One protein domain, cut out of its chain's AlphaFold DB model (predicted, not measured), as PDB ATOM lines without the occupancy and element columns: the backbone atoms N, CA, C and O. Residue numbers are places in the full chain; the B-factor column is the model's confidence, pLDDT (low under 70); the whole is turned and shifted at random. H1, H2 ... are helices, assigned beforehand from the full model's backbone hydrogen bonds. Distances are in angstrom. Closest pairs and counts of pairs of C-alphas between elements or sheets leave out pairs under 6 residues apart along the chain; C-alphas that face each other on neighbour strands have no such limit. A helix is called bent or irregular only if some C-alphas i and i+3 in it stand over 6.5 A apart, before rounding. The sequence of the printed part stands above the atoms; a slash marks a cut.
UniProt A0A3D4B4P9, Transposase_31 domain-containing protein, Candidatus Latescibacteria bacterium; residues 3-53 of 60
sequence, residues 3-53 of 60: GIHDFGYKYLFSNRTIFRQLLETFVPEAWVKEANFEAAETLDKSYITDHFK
ATOM      1  N   GLY A   3     206.507 178.214 194.698       51.94
ATOM      2  CA  GLY A   3     206.202 177.246 193.639       51.94
ATOM      3  C   GLY A   3     206.818 177.541 192.271       51.94
ATOM      4  O   GLY A   3     206.916 176.632 191.465       51.94
ATOM      5  N   ILE A   4     207.235 178.778 191.974       49.97
ATOM      6  CA  ILE A   4     207.692 179.149 190.616       49.97
ATOM      7  C   ILE A   4     209.111 178.633 190.328       49.97
ATOM      8  O   ILE A   4     209.426 178.304 189.188       49.97
ATOM      9  N   HIS A   5     209.957 178.525 191.355       52.25
ATOM     10  CA  HIS A   5     211.364 178.154 191.187       52.25
ATOM     11  C   HIS A   5     211.543 176.645 190.943       52.25
ATOM     12  O   HIS A   5     212.393 176.233 190.156       52.25
ATOM     13  N   ASP A   6     210.685 175.823 191.550       61.44
ATOM     14  CA  ASP A   6     210.803 174.361 191.535       61.44
ATOM     15  C   ASP A   6     210.564 173.754 190.137       61.44
ATOM     16  O   ASP A   6     211.214 172.787 189.739       61.44
ATOM     17  N   PHE A   7     209.696 174.372 189.322       64.56
ATOM     18  CA  PHE A   7     209.436 173.922 187.947       64.56
ATOM     19  C   PHE A   7     210.641 174.109 187.019       64.56
ATOM     20  O   PHE A   7     210.894 173.256 186.166       64.56
ATOM     21  N   GLY A   8     211.392 175.203 187.187       70.50
ATOM     22  CA  GLY A   8     212.564 175.499 186.364       70.50
ATOM     23  C   GLY A   8     213.673 174.467 186.558       70.50
ATOM     24  O   GLY A   8     214.209 173.948 185.581       70.50
ATOM     25  N   TYR A   9     213.957 174.103 187.811       74.81
ATOM     26  CA  TYR A   9     214.954 173.075 188.121       74.81
ATOM     27  C   TYR A   9     214.503 171.680 187.720       74.81
ATOM     28  O   TYR A   9     215.299 170.939 187.150       74.81
ATOM     29  N   LYS A  10     213.229 171.332 187.939       76.56
ATOM     30  CA  LYS A  10     212.679 170.057 187.458       76.56
ATOM     31  C   LYS A  10     212.877 169.898 185.955       76.56
ATOM     32  O   LYS A  10     213.334 168.852 185.501       76.56
ATOM     33  N   TYR A  11     212.605 170.952 185.189       80.44
ATOM     34  CA  TYR A  11     212.836 170.941 183.750       80.44
ATOM     35  C   TYR A  11     214.326 170.856 183.398       80.44
ATOM     36  O   TYR A  11     214.715 170.009 182.593       80.44
ATOM     37  N   LEU A  12     215.173 171.668 184.035       84.00
ATOM     38  CA  LEU A  12     216.620 171.664 183.808       84.00
ATOM     39  C   LEU A  12     217.243 170.279 184.052       84.00
ATOM     40  O   LEU A  12     217.995 169.786 183.212       84.00
ATOM     41  N   PHE A  13     216.894 169.632 185.167       84.25
ATOM     42  CA  PHE A  13     217.419 168.319 185.547       84.25
ATOM     43  C   PHE A  13     216.760 167.151 184.807       84.25
ATOM     44  O   PHE A  13     217.336 166.066 184.759       84.25
ATOM     45  N   SER A  14     215.606 167.362 184.166       83.94
ATOM     46  CA  SER A  14     215.027 166.364 183.256       83.94
ATOM     47  C   SER A  14     215.856 166.161 181.984       83.94
ATOM     48  O   SER A  14     215.790 165.104 181.354       83.94
ATOM     49  N   ASN A  15     216.683 167.145 181.614       89.38
ATOM     50  CA  ASN A  15     217.614 167.008 180.507       89.38
ATOM     51  C   ASN A  15     218.893 166.298 180.972       89.38
ATOM     52  O   ASN A  15     219.760 166.894 181.612       89.38
ATOM     53  N   ARG A  16     219.038 165.028 180.579       89.25
ATOM     54  CA  ARG A  16     220.197 164.183 180.918       89.25
ATOM     55  C   ARG A  16     221.544 164.799 180.534       89.25
ATOM     56  O   ARG A  16     222.503 164.660 181.284       89.25
ATOM     57  N   THR A  17     221.624 165.485 179.393       90.88
ATOM     58  CA  THR A  17     222.869 166.119 178.931       90.88
ATOM     59  C   THR A  17     223.281 167.247 179.865       90.88
ATOM     60  O   THR A  17     224.435 167.310 180.280       90.88
ATOM     61  N   ILE A  18     222.331 168.108 180.232       90.69
ATOM     62  CA  ILE A  18     222.587 169.216 181.156       90.69
ATOM     63  C   ILE A  18     222.927 168.672 182.546       90.69
ATOM     64  O   ILE A  18     223.911 169.093 183.146       90.69
ATOM     65  N   PHE A  19     222.160 167.697 183.036       90.88
ATOM     66  CA  PHE A  19     222.406 167.054 184.325       90.88
ATOM     67  C   PHE A  19     223.819 166.464 184.419       90.88
ATOM     68  O   PHE A  19     224.543 166.738 185.378       90.88
ATOM     69  N   ARG A  20     224.246 165.727 183.386       92.38
ATOM     70  CA  ARG A  20     225.609 165.199 183.275       92.38
ATOM     71  C   ARG A  20     226.654 166.313 183.325       92.38
ATOM     72  O   ARG A  20     227.584 166.226 184.119       92.38
ATOM     73  N   GLN A  21     226.501 167.352 182.502       93.19
ATOM     74  CA  GLN A  21     227.463 168.457 182.436       93.19
ATOM     75  C   GLN A  21     227.617 169.160 183.785       93.19
ATOM     76  O   GLN A  21     228.733 169.491 184.179       93.19
ATOM     77  N   LEU A  22     226.514 169.365 184.507       93.94
ATOM     78  CA  LEU A  22     226.542 169.961 185.839       93.94
ATOM     79  C   LEU A  22     227.317 169.080 186.825       93.94
ATOM     80  O   LEU A  22     228.190 169.588 187.527       93.94
ATOM     81  N   LEU A  23     227.051 167.772 186.846       93.31
ATOM     82  CA  LEU A  23     227.776 166.850 187.723       93.31
ATOM     83  C   LEU A  23     229.267 166.782 187.378       93.31
ATOM     84  O   LEU A  23     230.093 166.935 188.270       93.31
ATOM     85  N   GLU A  24     229.623 166.644 186.102       93.50
ATOM     86  CA  GLU A  24     231.025 166.602 185.657       93.50
ATOM     87  C   GLU A  24     231.780 167.922 185.914       93.50
ATOM     88  O   GLU A  24     232.998 167.905 186.084       93.50
ATOM     89  N   THR A  25     231.077 169.060 185.945       95.06
ATOM     90  CA  THR A  25     231.688 170.388 186.145       95.06
ATOM     91  C   THR A  25     231.861 170.738 187.620       95.06
ATOM     92  O   THR A  25     232.880 171.313 187.999       95.06
ATOM     93  N   PHE A  26     230.860 170.438 188.450       95.31
ATOM     94  CA  PHE A  26     230.788 170.958 189.818       95.31
ATOM     95  C   PHE A  26     231.076 169.916 190.899       95.31
ATOM     96  O   PHE A  26     231.366 170.305 192.029       95.31
ATOM     97  N   VAL A  27     231.018 168.618 190.586       93.81
ATOM     98  CA  VAL A  27     231.260 167.552 191.563       93.81
ATOM     99  C   VAL A  27     232.640 166.934 191.310       93.81
ATOM    100  O   VAL A  27     232.818 166.213 190.329       93.81
ATOM    101  N   PRO A  28     233.637 167.177 192.182       92.31
ATOM    102  CA  PRO A  28     235.013 166.719 191.979       92.31
ATOM    103  C   PRO A  28     235.231 165.235 192.335       92.31
ATOM    104  O   PRO A  28     236.366 164.798 192.520       92.31
ATOM    105  N   GLU A  29     234.162 164.450 192.440       93.88
ATOM    106  CA  GLU A  29     234.218 163.069 192.902       93.88
ATOM    107  C   GLU A  29     234.522 162.089 191.765       93.88
ATOM    108  O   GLU A  29     233.977 162.185 190.664       93.88
ATOM    109  N   ALA A  30     235.364 161.089 192.038       91.44
ATOM    110  CA  ALA A  30     235.787 160.111 191.031       91.44
ATOM    111  C   ALA A  30     234.609 159.314 190.443       91.44
ATOM    112  O   ALA A  30     234.570 159.077 189.235       91.44
ATOM    113  N   TRP A  31     233.608 158.998 191.275       94.31
ATOM    114  CA  TRP A  31     232.427 158.233 190.868       94.31
ATOM    115  C   TRP A  31     231.617 158.922 189.767       94.31
ATOM    116  O   TRP A  31     230.932 158.247 189.005       94.31
ATOM    117  N   VAL A  32     231.715 160.250 189.627       92.62
ATOM    118  CA  VAL A  32     231.002 161.004 188.583       92.62
ATOM    119  C   VAL A  32     231.444 160.554 187.192       92.62
ATOM    120  O   VAL A  32     230.624 160.470 186.283       92.62
ATOM    121  N   LYS A  33     232.725 160.203 187.029       88.38
ATOM    122  CA  LYS A  33     233.274 159.699 185.759       88.38
ATOM    123  C   LYS A  33     232.884 158.249 185.475       88.38
ATOM    124  O   LYS A  33     232.928 157.823 184.326       88.38
ATOM    125  N   GLU A  34     232.533 157.502 186.516       91.69
ATOM    126  CA  GLU A  34     232.120 156.097 186.445       91.69
ATOM    127  C   GLU A  34     230.594 155.953 186.309       91.69
ATOM    128  O   GLU A  34     230.090 154.882 185.968       91.69
ATOM    129  N   ALA A  35     229.845 157.033 186.551       90.88
ATOM    130  CA  ALA A  35     228.395 157.047 186.486       90.88
ATOM    131  C   ALA A  35     227.880 156.867 185.046       90.88
ATOM    132  O   ALA A  35     228.268 157.576 184.116       90.88
ATOM    133  N   ASN A  36     226.927 155.946 184.866       91.12
ATOM    134  CA  ASN A  36     226.239 155.762 183.591       91.12
ATOM    135  C   ASN A  36     225.045 156.725 183.460       91.12
ATOM    136  O   ASN A  36     223.911 156.390 183.811       91.12
ATOM    137  N   PHE A  37     225.289 157.910 182.903       89.31
ATOM    138  CA  PHE A  37     224.246 158.916 182.669       89.31
ATOM    139  C   PHE A  37     223.201 158.519 181.613       89.31
ATOM    140  O   PHE A  37     222.106 159.084 181.604       89.31
ATOM    141  N   GLU A  38     223.478 157.544 180.740       87.06
ATOM    142  CA  GLU A  38     222.485 157.066 179.763       87.06
ATOM    143  C   GLU A  38     221.356 156.272 180.431       87.06
ATOM    144  O   GLU A  38     220.219 156.267 179.948       87.06
ATOM    145  N   ALA A  39     221.649 155.659 181.578       86.94
ATOM    146  CA  ALA A  39     220.676 154.967 182.412       86.94
ATOM    147  C   ALA A  39     219.944 155.897 183.401       86.94
ATOM    148  O   ALA A  39     219.036 155.444 184.091       86.94
ATOM    149  N   ALA A  40     220.309 157.181 183.491       85.56
ATOM    150  CA  ALA A  40     219.756 158.089 184.496       85.56
ATOM    151  C   ALA A  40     218.273 158.400 184.236       85.56
ATOM    152  O   ALA A  40     217.915 158.894 183.171       85.56
ATOM    153  N   GLU A  41     217.389 158.172 185.200       82.44
ATOM    154  CA  GLU A  41     215.962 158.489 185.082       82.44
ATOM    155  C   GLU A  41     215.523 159.532 186.107       82.44
ATOM    156  O   GLU A  41     216.055 159.619 187.212       82.44
ATOM    157  N   THR A  42     214.539 160.347 185.732       79.50
ATOM    158  CA  THR A  42     213.910 161.290 186.652       79.50
ATOM    159  C   THR A  42     212.937 160.537 187.547       79.50
ATOM    160  O   THR A  42     211.923 160.025 187.071       79.50
ATOM    161  N   LEU A  43     213.219 160.498 188.844       73.88
ATOM    162  CA  LEU A  43     212.290 159.964 189.830       73.88
ATOM    163  C   LEU A  43     211.335 161.075 190.277       73.88
ATOM    164  O   LEU A  43     211.754 162.047 190.894       73.88
ATOM    165  N   ASP A  44     210.039 160.904 190.013       60.78
ATOM    166  CA  ASP A  44     208.975 161.835 190.442       60.78
ATOM    167  C   ASP A  44     208.638 161.713 191.945       60.78
ATOM    168  O   ASP A  44     207.680 162.284 192.457       60.78
ATOM    169  N   LYS A  45     209.419 160.919 192.689       56.09
ATOM    170  CA  LYS A  45     209.249 160.733 194.131       56.09
ATOM    171  C   LYS A  45     210.295 161.550 194.869       56.09
ATOM    172  O   LYS A  45     211.490 161.288 194.766       56.09
ATOM    173  N   SER A  46     209.825 162.513 195.653       52.97
ATOM    174  CA  SER A  46     210.630 163.239 196.625       52.97
ATOM    175  C   SER A  46     211.046 162.296 197.756       52.97
ATOM    176  O   SER A  46     210.346 162.131 198.752       52.97
ATOM    177  N   TYR A  47     212.210 161.661 197.623       50.72
ATOM    178  CA  TYR A  47     212.885 161.037 198.760       50.72
ATOM    179  C   TYR A  47     213.544 162.138 199.593       50.72
ATOM    180  O   TYR A  47     214.760 162.306 199.591       50.72
ATOM    181  N   ILE A  48     212.725 162.925 200.291       53.69
ATOM    182  CA  ILE A  48     213.222 163.691 201.430       53.69
ATOM    183  C   ILE A  48     213.444 162.646 202.515       53.69
ATOM    184  O   ILE A  48     212.496 162.202 203.163       53.69
ATOM    185  N   THR A  49     214.686 162.188 202.666       45.88
ATOM    186  CA  THR A  49     215.092 161.433 203.852       45.88
ATOM    187  C   THR A  49     214.658 162.257 205.061       45.88
ATOM    188  O   THR A  49     214.974 163.445 205.111       45.88
ATOM    189  N   ASP A  50     213.941 161.669 206.025       49.81
ATOM    190  CA  ASP A  50     213.410 162.400 207.194       49.81
ATOM    191  C   ASP A  50     214.486 163.212 207.944       49.81
ATOM    192  O   ASP A  50     214.176 164.189 208.616       49.81
ATOM    193  N   HIS A  51     215.760 162.867 207.744       48.19
ATOM    194  CA  HIS A  51     216.934 163.560 208.263       48.19
ATOM    195  C   HIS A  51     217.215 164.958 207.660       48.19
ATOM    196  O   HIS A  51     217.967 165.718 208.263       48.19
ATOM    197  N   PHE A  52     216.636 165.308 206.502       48.66
ATOM    198  CA  PHE A  52     216.787 166.619 205.838       48.66
ATOM    199  C   PHE A  52     215.569 167.544 206.010       48.66
ATOM    200  O   PHE A  52     215.589 168.673 205.522       48.66
ATOM    201  N   LYS A  53     214.517 167.109 206.721       48.81
ATOM    202  CA  LYS A  53     213.343 167.959 207.004       48.81
ATOM    203  C   LYS A  53     213.664 169.168 207.887       48.81
ATOM    204  O   LYS A  53     212.939 170.152 207.831       48.81
TER     205      LYS A  53
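Overview. This is residues 3 to 53 of the 60 residues of the protein "Transposase_31 domain-containing protein" of Candidatus Latescibacteria bacterium (UniProt A0A3D4B4P9). What shape does the backbone make? H1 and H2 meet near their ends as an open L, and the short H3 follows beyond H2. From there a long stretch folds back past the corner of the L, and residues 45 to 53, which include the small H4, stick out. What is it made of? The printed part has 51 residues with four named helices, H1 to H4 in chain order, and no named strand; the class is all helix. The whole is loose, with a radius of gyration of the C-alphas of 12.7 A and spans of 32 by 25 by 20 A.

Arrangement. How do the two longer helices stand? H1, residues 3 to 14, and H2, residues 16 to 26, only just touch, and only at the corner by their tight link, with 3 pairs of C-alphas within 8 A. H1 touches with residues 12 to 13 alone; the closest C-alphas, of Phe 13 and Phe 19, are 5.3 A apart, and the lines are about perpendicular at 84 degrees. What of the short helices? H3, residues 31 to 34, only just touches H2, only at the corner, with 3 such pairs, the closest C-alphas being those of Glu 24 and Val 32 at 6.3 A. H4, residues 50 to 53, is apart from H1, H2 and H3. Are the backbones well formed? Every O i to N i+4 pair is within hydrogen-bond range in H2 and 5 of 8 in H1; H3 and H4 are too short for such a pair.

Along the chain. Where does H1 run? It spans 17.4 A from C-alpha 3 at (206.202, 177.246, 193.639), and it is neither bent nor irregular, but only just: C-alphas 4 and 7 are 6.1 A apart. How long are the others? H2 measures 15.4 A, H3 4.9 A and H4 5.6 A, ending at C-alpha 53 at (213.343, 167.959, 207.004).

Size, cuts and confidence. How far does it reach? The two C-alphas farthest apart, of Gly 3 and Ala 30, are 34.3 A apart. Is it continuous and confident? The printed part has no cut; the link from H3 to H4 is long, with 15 residues. Residues 3 to 7 and 44 to 53 have pLDDT under 70.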